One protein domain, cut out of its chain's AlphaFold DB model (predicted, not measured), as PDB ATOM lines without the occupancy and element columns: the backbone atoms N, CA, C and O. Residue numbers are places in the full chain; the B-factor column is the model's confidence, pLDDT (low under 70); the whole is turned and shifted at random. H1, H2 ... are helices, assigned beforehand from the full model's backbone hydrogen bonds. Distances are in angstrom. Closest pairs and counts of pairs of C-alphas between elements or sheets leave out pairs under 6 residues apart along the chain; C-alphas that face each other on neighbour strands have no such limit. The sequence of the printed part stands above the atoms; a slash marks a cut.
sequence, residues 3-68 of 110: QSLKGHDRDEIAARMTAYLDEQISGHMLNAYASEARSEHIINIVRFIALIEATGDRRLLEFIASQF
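Overview. This is residues 3 to 68 of the 110 residues of an uncharacterized protein of Starkeya sp. HF14-78462 (UniProt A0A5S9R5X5). H1 and H3 cross near their middles to make a small core, H2 packs squarely on the first part of H1, and H4 leads off beyond H3 as an arm, its residues 62 to 68 sticking out free of the rest. That arm makes one end of the longest axis, with H1 at the other. The printed part has 66 residues with four named helices, in the order H1, H2, H3, H4, and no named strand; the class is all helix. The whole is compact, with a radius of gyration of the C-alphas of 11.5 A, and the C-alphas span 32 by 25 by 23 A.

Arrangement. Start from the longest helix by residues, H1, residues 10 to 21, and look from it to H3, residues 45 to 55. These two touch, and you will find their closest C-alphas at Met 17 and Ala 50, 5.2 A apart. Their lines stand at a steep tilt of 54 degrees, and they run opposite ways. Now look at H2, residues 27 to 34, which H1 touches with residues 10 to 14 alone. The closest C-alphas of H1 and H2 are those of Asp 11 and Gly 27, 5.4 A apart, and their lines are about perpendicular, at 88 degrees. H2 and H3 are apart. Go on to H4, residues 59 to 68, which is close to H3 but not clearly touching it: their closest C-alphas, those of Ile 52 and Leu 60, are 6.6 A apart. H3 and H4 run opposite ways at a steep tilt of 44 degrees. H4 is apart from H1 and from H2. In H1, H2 and H3 every O i to N i+4 pair is within hydrogen-bond range; in H4 3 of 6 are, beside 5 of 7 O i to N i+3 pairs.

Along the chain. Find C-alpha 10 at (5.050, 26.668, 29.745); from there H1 runs 16.2 A to C-alpha 21. H2 goes from Gly 27 to Ala 34, 10.6 A. Find C-alpha 45 at (20.847, 25.805, 18.753), where H3 begins its 15.2 A to Thr 55. H4 runs 14.7 A from Arg 59 to C-alpha 68 at (34.618, 31.164, 27.507).

Size, cuts and confidence. Look to Asp 11 and Phe 68 for the two C-alphas farthest apart, 32.7 A. The printed part runs from residue 3 to 68 and has no cut. The links from H1 to H2 and from H3 to H4 are tight, with 5 and 3 residues; the link from H2 to H3, 10 residues, is short. The mean pLDDT of the printed part is 84.9, and the model's confidence is under 70 at residues 6 to 8 and 36 to 41.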
ATOM      1  N   GLN A   3      15.594  27.310  35.528       71.31
ATOM      2  CA  GLN A   3      15.220  28.612  36.103       71.31
ATOM      3  C   GLN A   3      14.579  29.595  35.112       71.31
ATOM      4  O   GLN A   3      13.807  30.444  35.542       71.31
ATOM      5  N   SER A   4      14.867  29.484  33.816       70.31
ATOM      6  CA  SER A   4      14.296  30.354  32.774       70.31
ATOM      7  C   SER A   4      12.840  30.004  32.462       70.31
ATOM      8  O   SER A   4      12.112  30.808  31.901       70.31
ATOM      9  N   LEU A   5      12.406  28.807  32.869       73.88
ATOM     10  CA  LEU A   5      11.026  28.335  32.755       73.88
ATOM     11  C   LEU A   5      10.226  28.521  34.058       73.88
ATOM     12  O   LEU A   5       9.044  28.191  34.100       73.88
ATOM     13  N   LYS A   6      10.855  28.984  35.151       68.12
ATOM     14  CA  LYS A   6      10.169  29.246  36.427       68.12
ATOM     15  C   LYS A   6       9.576  30.657  36.390       68.12
ATOM     16  O   LYS A   6      10.328  31.623  36.386       68.12
ATOM     17  N   GLY A   7       8.245  30.759  36.407       63.16
ATOM     18  CA  GLY A   7       7.514  32.036  36.430       63.16
ATOM     19  C   GLY A   7       6.762  32.386  35.141       63.16
ATOM     20  O   GLY A   7       6.047  33.379  35.129       63.16
ATOM     21  N   HIS A   8       6.877  31.560  34.100       64.88
ATOM     22  CA  HIS A   8       6.100  31.662  32.863       64.88
ATOM     23  C   HIS A   8       5.186  30.448  32.707       64.88
ATOM     24  O   HIS A   8       5.546  29.348  33.145       64.88
ATOM     25  N   ASP A   9       4.033  30.632  32.060       83.25
ATOM     26  CA  ASP A   9       3.244  29.497  31.595       83.25
ATOM     27  C   ASP A   9       4.035  28.767  30.498       83.25
ATOM     28  O   ASP A   9       4.517  29.359  29.530       83.25
ATOM     29  N   ARG A  10       4.245  27.463  30.680       83.75
ATOM     30  CA  ARG A  10       5.050  26.668  29.745       83.75
ATOM     31  C   ARG A  10       4.352  26.521  28.406       83.75
ATOM     32  O   ARG A  10       5.041  26.443  27.391       83.75
ATOM     33  N   ASP A  11       3.026  26.511  28.407       86.56
ATOM     34  CA  ASP A  11       2.250  26.436  27.176       86.56
ATOM     35  C   ASP A  11       2.338  27.758  26.402       86.56
ATOM     36  O   ASP A  11       2.447  27.746  25.177       86.56
ATOM     37  N   GLU A  12       2.445  28.892  27.101       90.31
ATOM     38  CA  GLU A  12       2.728  30.195  26.490       90.31
ATOM     39  C   GLU A  12       4.122  30.229  25.844       90.31
ATOM     40  O   GLU A  12       4.257  30.622  24.684       90.31
ATOM     41  N   ILE A  13       5.163  29.764  26.546       92.00
ATOM     42  CA  ILE A  13       6.518  29.672  25.972       92.00
ATOM     43  C   ILE A  13       6.517  28.757  24.744       92.00
ATOM     44  O   ILE A  13       7.108  29.101  23.720       92.00
ATOM     45  N   ALA A  14       5.852  27.605  24.825       92.44
ATOM     46  CA  ALA A  14       5.763  26.660  23.720       92.44
ATOM     47  C   ALA A  14       5.043  27.274  22.506       92.44
ATOM     48  O   ALA A  14       5.516  27.130  21.377       92.44
ATOM     49  N   ALA A  15       3.964  28.029  22.730       93.06
ATOM     50  CA  ALA A  15       3.252  28.759  21.686       93.06
ATOM     51  C   ALA A  15       4.125  29.854  21.047       93.06
ATOM     52  O   ALA A  15       4.176  29.958  19.822       93.06
ATOM     53  N   ARG A  16       4.873  30.625  21.849       94.81
ATOM     54  CA  ARG A  16       5.811  31.642  21.342       94.81
ATOM     55  C   ARG A  16       6.939  31.028  20.520       94.81
ATOM     56  O   ARG A  16       7.218  31.496  19.421       94.81
ATOM     57  N   MET A  17       7.541  29.944  21.006       95.31
ATOM     58  CA  MET A  17       8.560  29.210  20.254       95.31
ATOM     59  C   MET A  17       7.993  28.622  18.960       95.31
ATOM     60  O   MET A  17       8.673  28.660  17.940       95.31
ATOM     61  N   THR A  18       6.753  28.124  18.990       95.06
ATOM     62  CA  THR A  18       6.060  27.625  17.795       95.06
ATOM     63  C   THR A  18       5.894  28.723  16.756       95.06
ATOM     64  O   THR A  18       6.241  28.525  15.597       95.06
ATOM     65  N   ALA A  19       5.431  29.901  17.178       95.62
ATOM     66  CA  ALA A  19       5.287  31.055  16.300       95.62
ATOM     67  C   ALA A  19       6.636  31.543  15.744       95.62
ATOM     68  O   ALA A  19       6.710  31.941  14.586       95.62
ATOM     69  N   TYR A  20       7.703  31.496  16.548       95.62
ATOM     70  CA  TYR A  20       9.044  31.902  16.124       95.62
ATOM     71  C   TYR A  20       9.669  30.935  15.105       95.62
ATOM     72  O   TYR A  20      10.372  31.368  14.196       95.62
ATOM     73  N   LEU A  21       9.443  29.630  15.273       94.19
ATOM     74  CA  LEU A  21      10.064  28.580  14.460       94.19
ATOM     75  C   LEU A  21       9.222  28.133  13.263       94.19
ATOM     76  O   LEU A  21       9.754  27.437  12.403       94.19
ATOM     77  N   ASP A  22       7.934  28.483  13.237       94.06
ATOM     78  CA  ASP A  22       6.936  27.880  12.341       94.06
ATOM     79  C   ASP A  22       6.904  26.335  12.464       94.06
ATOM     80  O   ASP A  22       6.679  25.591  11.511       94.06
ATOM     81  N   GLU A  23       7.167  25.828  13.677       92.44
ATOM     82  CA  GLU A  23       7.255  24.403  14.019       92.44
ATOM     83  C   GLU A  23       6.521  24.146  15.338       92.44
ATOM     84  O   GLU A  23       6.743  24.853  16.314       92.44
ATOM     85  N   GLN A  24       5.683  23.109  15.416       91.50
ATOM     86  CA  GLN A  24       4.951  22.782  16.644       91.50
ATOM     87  C   GLN A  24       5.892  22.403  17.798       91.50
ATOM     88  O   GLN A  24       6.498  21.330  17.802       91.50
ATOM     89  N   ILE A  25       5.952  23.260  18.820       91.25
ATOM     90  CA  ILE A  25       6.640  23.012  20.085       91.25
ATOM     91  C   ILE A  25       5.607  22.714  21.175       91.25
ATOM     92  O   ILE A  25       4.683  23.486  21.393       91.25
ATOM     93  N   SER A  26       5.768  21.598  21.894       86.62
ATOM     94  CA  SER A  26       4.892  21.208  23.003       86.62
ATOM     95  C   SER A  26       5.526  21.498  24.366       86.62
ATOM     96  O   SER A  26       6.747  21.420  24.533       86.62
ATOM     97  N   GLY A  27       4.695  21.734  25.386       84.25
ATOM     98  CA  GLY A  27       5.155  21.883  26.773       84.25
ATOM     99  C   GLY A  27       5.921  20.655  27.292       84.25
ATOM    100  O   GLY A  27       6.863  20.782  28.078       84.25
ATOM    101  N   HIS A  28       5.605  19.454  26.794       84.00
ATOM    102  CA  HIS A  28       6.369  18.239  27.100       84.00
ATOM    103  C   HIS A  28       7.815  18.300  26.595       84.00
ATOM    104  O   HIS A  28       8.714  17.866  27.316       84.00
ATOM    105  N   MET A  29       8.062  18.875  25.412       85.50
ATOM    106  CA  MET A  29       9.429  19.078  24.920       85.50
ATOM    107  C   MET A  29      10.200  20.073  25.792       85.50
ATOM    108  O   MET A  29      11.363  19.830  26.105       85.50
ATOM    109  N   LEU A  30       9.552  21.137  26.275       84.81
ATOM    110  CA  LEU A  30      10.181  22.068  27.222       84.81
ATOM    111  C   LEU A  30      10.548  21.391  28.548       84.81
ATOM    112  O   LEU A  30      11.638  21.612  29.076       84.81
ATOM    113  N   ASN A  31       9.671  20.529  29.069       81.19
ATOM    114  CA  ASN A  31       9.954  19.744  30.273       81.19
ATOM    115  C   ASN A  31      11.143  18.793  30.069       81.19
ATOM    116  O   ASN A  31      11.948  18.617  30.983       81.19
ATOM    117  N   ALA A  32      11.274  18.212  28.873       80.19
ATOM    118  CA  ALA A  32      12.404  17.364  28.523       80.19
ATOM    119  C   ALA A  32      13.730  18.145  28.522       80.19
ATOM    120  O   ALA A  32      14.692  17.677  29.124       80.19
ATOM    121  N   TYR A  33      13.765  19.358  27.956       79.12
ATOM    122  CA  TYR A  33      14.962  20.217  27.974       79.12
ATOM    123  C   TYR A  33      15.334  20.725  29.377       79.12
ATOM    124  O   TYR A  33      16.490  21.045  29.649       79.12
ATOM    125  N   ALA A  34      14.355  20.840  30.276       74.44
ATOM    126  CA  ALA A  34      14.554  21.323  31.640       74.44
ATOM    127  C   ALA A  34      15.050  20.248  32.617       74.44
ATOM    128  O   ALA A  34      15.492  20.589  33.718       74.44
ATOM    129  N   SER A  35      14.922  18.970  32.252       72.75
ATOM    130  CA  SER A  35      15.255  17.845  33.118       72.75
ATOM    131  C   SER A  35      16.748  17.529  33.047       72.75
ATOM    132  O   SER A  35      17.231  17.017  32.044       72.75
ATOM    133  N   GLU A  36      17.470  17.759  34.145       58.56
ATOM    134  CA  GLU A  36      18.888  17.375  34.281       58.56
ATOM    135  C   GLU A  36      19.109  15.851  34.175       58.56
ATOM    136  O   GLU A  36      20.215  15.405  33.888       58.56
ATOM    137  N   ALA A  37      18.056  15.042  34.366       54.19
ATOM    138  CA  ALA A  37      18.120  13.580  34.396       54.19
ATOM    139  C   ALA A  37      17.985  12.902  33.018       54.19
ATOM    140  O   ALA A  37      18.188  11.692  32.921       54.19
ATOM    141  N   ARG A  38      17.627  13.637  31.952       54.31
ATOM    142  CA  ARG A  38      17.491  13.082  30.593       54.31
ATOM    143  C   ARG A  38      18.544  13.666  29.659       54.31
ATOM    144  O   ARG A  38      18.310  14.661  28.984       54.31
ATOM    145  N   SER A  39      19.687  12.993  29.578       52.78
ATOM    146  CA  SER A  39      20.782  13.318  28.654       52.78
ATOM    147  C   SER A  39      20.424  13.161  27.167       52.78
ATOM    148  O   SER A  39      21.134  13.688  26.317       52.78
ATOM    149  N   GLU A  40      19.331  12.465  26.834       55.41
ATOM    150  CA  GLU A  40      18.929  12.192  25.443       55.41
ATOM    151  C   GLU A  40      18.288  13.390  24.725       55.41
ATOM    152  O   GLU A  40      18.310  13.456  23.496       55.41
ATOM    153  N   HIS A  41      17.734  14.364  25.451       62.91
ATOM    154  CA  HIS A  41      17.043  15.501  24.835       62.91
ATOM    155  C   HIS A  41      17.949  16.729  24.755       62.91
ATOM    156  O   HIS A  41      17.777  17.715  25.471       62.91
ATOM    157  N   ILE A  42      18.918  16.667  23.842       75.81
ATOM    158  CA  ILE A  42      19.787  17.798  23.516       75.81
ATOM    159  C   ILE A  42      18.975  18.819  22.710       75.81
ATOM    160  O   ILE A  42      18.541  18.550  21.588       75.81
ATOM    161  N   ILE A  43      18.766  20.006  23.280       86.00
ATOM    162  CA  ILE A  43      18.182  21.129  22.546       86.00
ATOM    163  C   ILE A  43      19.168  21.590  21.467       86.00
ATOM    164  O   ILE A  43      20.330  21.881  21.749       86.00
ATOM    165  N   ASN A  44      18.718  21.645  20.214       89.00
ATOM    166  CA  ASN A  44      19.533  22.217  19.146       89.00
ATOM    167  C   ASN A  44      19.621  23.749  19.293       89.00
ATOM    168  O   ASN A  44      18.806  24.379  19.970       89.00
ATOM    169  N   ILE A  45      20.603  24.362  18.630       90.62
ATOM    170  CA  ILE A  45      20.847  25.805  18.753       90.62
ATOM    171  C   ILE A  45      19.654  26.656  18.295       90.62
ATOM    172  O   ILE A  45      19.359  27.678  18.906       90.62
ATOM    173  N   VAL A  46      18.924  26.216  17.267       93.69
ATOM    174  CA  VAL A  46      17.781  26.948  16.700       93.69
ATOM    175  C   VAL A  46      16.640  27.043  17.717       93.69
ATOM    176  O   VAL A  46      16.124  28.126  17.987       93.69
ATOM    177  N   ARG A  47      16.302  25.929  18.371       92.69
ATOM    178  CA  ARG A  47      15.302  25.884  19.445       92.69
ATOM    179  C   ARG A  47      15.778  26.606  20.701       92.69
ATOM    180  O   ARG A  47      14.963  27.191  21.405       92.69
ATOM    181  N   PHE A  48      17.081  26.604  20.980       92.00
ATOM    182  CA  PHE A  48      17.637  27.384  22.084       92.00
ATOM    183  C   PHE A  48      17.487  28.896  21.848       92.00
ATOM    184  O   PHE A  48      17.107  29.620  22.765       92.00
ATOM    185  N   ILE A  49      17.702  29.371  20.616       94.38
ATOM    186  CA  ILE A  49      17.449  30.768  20.228       94.38
ATOM    187  C   ILE A  49      15.963  31.112  20.379       94.38
ATOM    188  O   ILE A  49      15.639  32.136  20.976       94.38
ATOM    189  N   ALA A  50      15.064  30.239  19.917       94.69
ATOM    190  CA  ALA A  50      13.626  30.430  20.103       94.69
ATOM    191  C   ALA A  50      13.240  30.507  21.589       94.69
ATOM    192  O   ALA A  50      12.414  31.325  21.971       94.69
ATOM    193  N   LEU A  51      13.871  29.700  22.449       92.94
ATOM    194  CA  LEU A  51      13.664  29.763  23.895       92.94
ATOM    195  C   LEU A  51      14.150  31.095  24.492       92.94
ATOM    196  O   LEU A  51      13.494  31.641  25.379       92.94
ATOM    197  N   ILE A  52      15.281  31.631  24.019       93.75
ATOM    198  CA  ILE A  52      15.769  32.958  24.427       93.75
ATOM    199  C   ILE A  52      14.769  34.042  24.028       93.75
ATOM    200  O   ILE A  52      14.443  34.882  24.861       93.75
ATOM    201  N   GLU A  53      14.261  34.017  22.794       94.38
ATOM    202  CA  GLU A  53      13.236  34.962  22.336       94.38
ATOM    203  C   GLU A  53      11.977  34.850  23.207       94.38
ATOM    204  O   GLU A  53      11.534  35.841  23.796       94.38
ATOM    205  N   ALA A  54      11.473  33.626  23.383       93.62
ATOM    206  CA  ALA A  54      10.224  33.350  24.076       93.62
ATOM    207  C   ALA A  54      10.263  33.686  25.575       93.62
ATOM    208  O   ALA A  54       9.222  33.925  26.178       93.62
ATOM    209  N   THR A  55      11.444  33.708  26.196       91.94
ATOM    210  CA  THR A  55      11.595  34.024  27.628       91.94
ATOM    211  C   THR A  55      12.156  35.419  27.881       91.94
ATOM    212  O   THR A  55      11.978  35.961  28.967       91.94
ATOM    213  N   GLY A  56      12.872  36.003  26.916       90.88
ATOM    214  CA  GLY A  56      13.669  37.212  27.129       90.88
ATOM    215  C   GLY A  56      14.792  37.037  28.163       90.88
ATOM    216  O   GLY A  56      15.374  38.023  28.621       90.88
ATOM    217  N   ASP A  57      15.106  35.804  28.570       91.25
ATOM    218  CA  ASP A  57      16.018  35.550  29.679       91.25
ATOM    219  C   ASP A  57      17.483  35.580  29.224       91.25
ATOM    220  O   ASP A  57      18.051  34.579  28.777       91.25
ATOM    221  N   ARG A  58      18.135  36.734  29.415       92.12
ATOM    222  CA  ARG A  58      19.570  36.942  29.134       92.12
ATOM    223  C   ARG A  58      20.474  35.882  29.776       92.12
ATOM    224  O   ARG A  58      21.538  35.590  29.232       92.12
ATOM    225  N   ARG A  59      20.072  35.278  30.903       90.38
ATOM    226  CA  ARG A  59      20.879  34.262  31.603       90.38
ATOM    227  C   ARG A  59      21.134  33.022  30.742       90.38
ATOM    228  O   ARG A  59      22.124  32.332  30.966       90.38
ATOM    229  N   LEU A  60      20.285  32.749  29.750       91.69
ATOM    230  CA  LEU A  60      20.498  31.671  28.782       91.69
ATOM    231  C   LEU A  60      21.729  31.926  27.899       91.69
ATOM    232  O   LEU A  60      22.520  31.013  27.680       91.69
ATOM    233  N   LEU A  61      21.930  33.166  27.445       93.44
ATOM    234  CA  LEU A  61      23.132  33.552  26.698       93.44
ATOM    235  C   LEU A  61      24.359  33.642  27.616       93.44
ATOM    236  O   LEU A  61      25.439  33.199  27.234       93.44
ATOM    237  N   GLU A  62      24.191  34.152  28.842       93.56
ATOM    238  CA  GLU A  62      25.264  34.206  29.851       93.56
ATOM    239  C   GLU A  62      25.832  32.812  30.155       93.56
ATOM    240  O   GLU A  62      27.043  32.630  30.278       93.56
ATOM    241  N   PHE A  63      24.966  31.800  30.226       89.81
ATOM    242  CA  PHE A  63      25.375  30.414  30.439       89.81
ATOM    243  C   PHE A  63      26.323  29.900  29.343       89.81
ATOM    244  O   PHE A  63      27.237  29.130  29.628       89.81
ATOM    245  N   ILE A  64      26.148  30.340  28.096       91.38
ATOM    246  CA  ILE A  64      27.064  29.999  27.001       91.38
ATOM    247  C   ILE A  64      28.341  30.837  27.108       91.38
ATOM    248  O   ILE A  64      29.437  30.285  27.093       91.38
ATOM    249  N   ALA A  65      28.210  32.158  27.252       95.00
ATOM    250  CA  ALA A  65      29.344  33.082  27.273       95.00
ATOM    251  C   ALA A  65      30.335  32.799  28.418       95.00
ATOM    252  O   ALA A  65      31.549  32.822  28.210       95.00
ATOM    253  N   SER A  66      29.827  32.468  29.607       94.25
ATOM    254  CA  SER A  66      30.646  32.228  30.804       94.25
ATOM    255  C   SER A  66      31.598  31.037  30.673       94.25
ATOM    256  O   SER A  66      32.664  31.047  31.286       94.25
ATOM    257  N   GLN A  67      31.290  30.059  29.815       93.00
ATOM    258  CA  GLN A  67      32.189  28.934  29.514       93.00
ATOM    259  C   GLN A  67      33.479  29.378  28.807       93.00
ATOM    260  O   GLN A  67      34.480  28.667  28.848       93.00
ATOM    261  N   PHE A  68      33.474  30.565  28.198       97.25
ATOM    262  CA  PHE A  68      34.618  31.164  27.507       97.25
ATOM    263  C   PHE A  68      35.235  32.332  28.291       97.25
ATOM    264  O   PHE A  68      36.085  33.050  27.768       97.25
TER     265      PHE A  68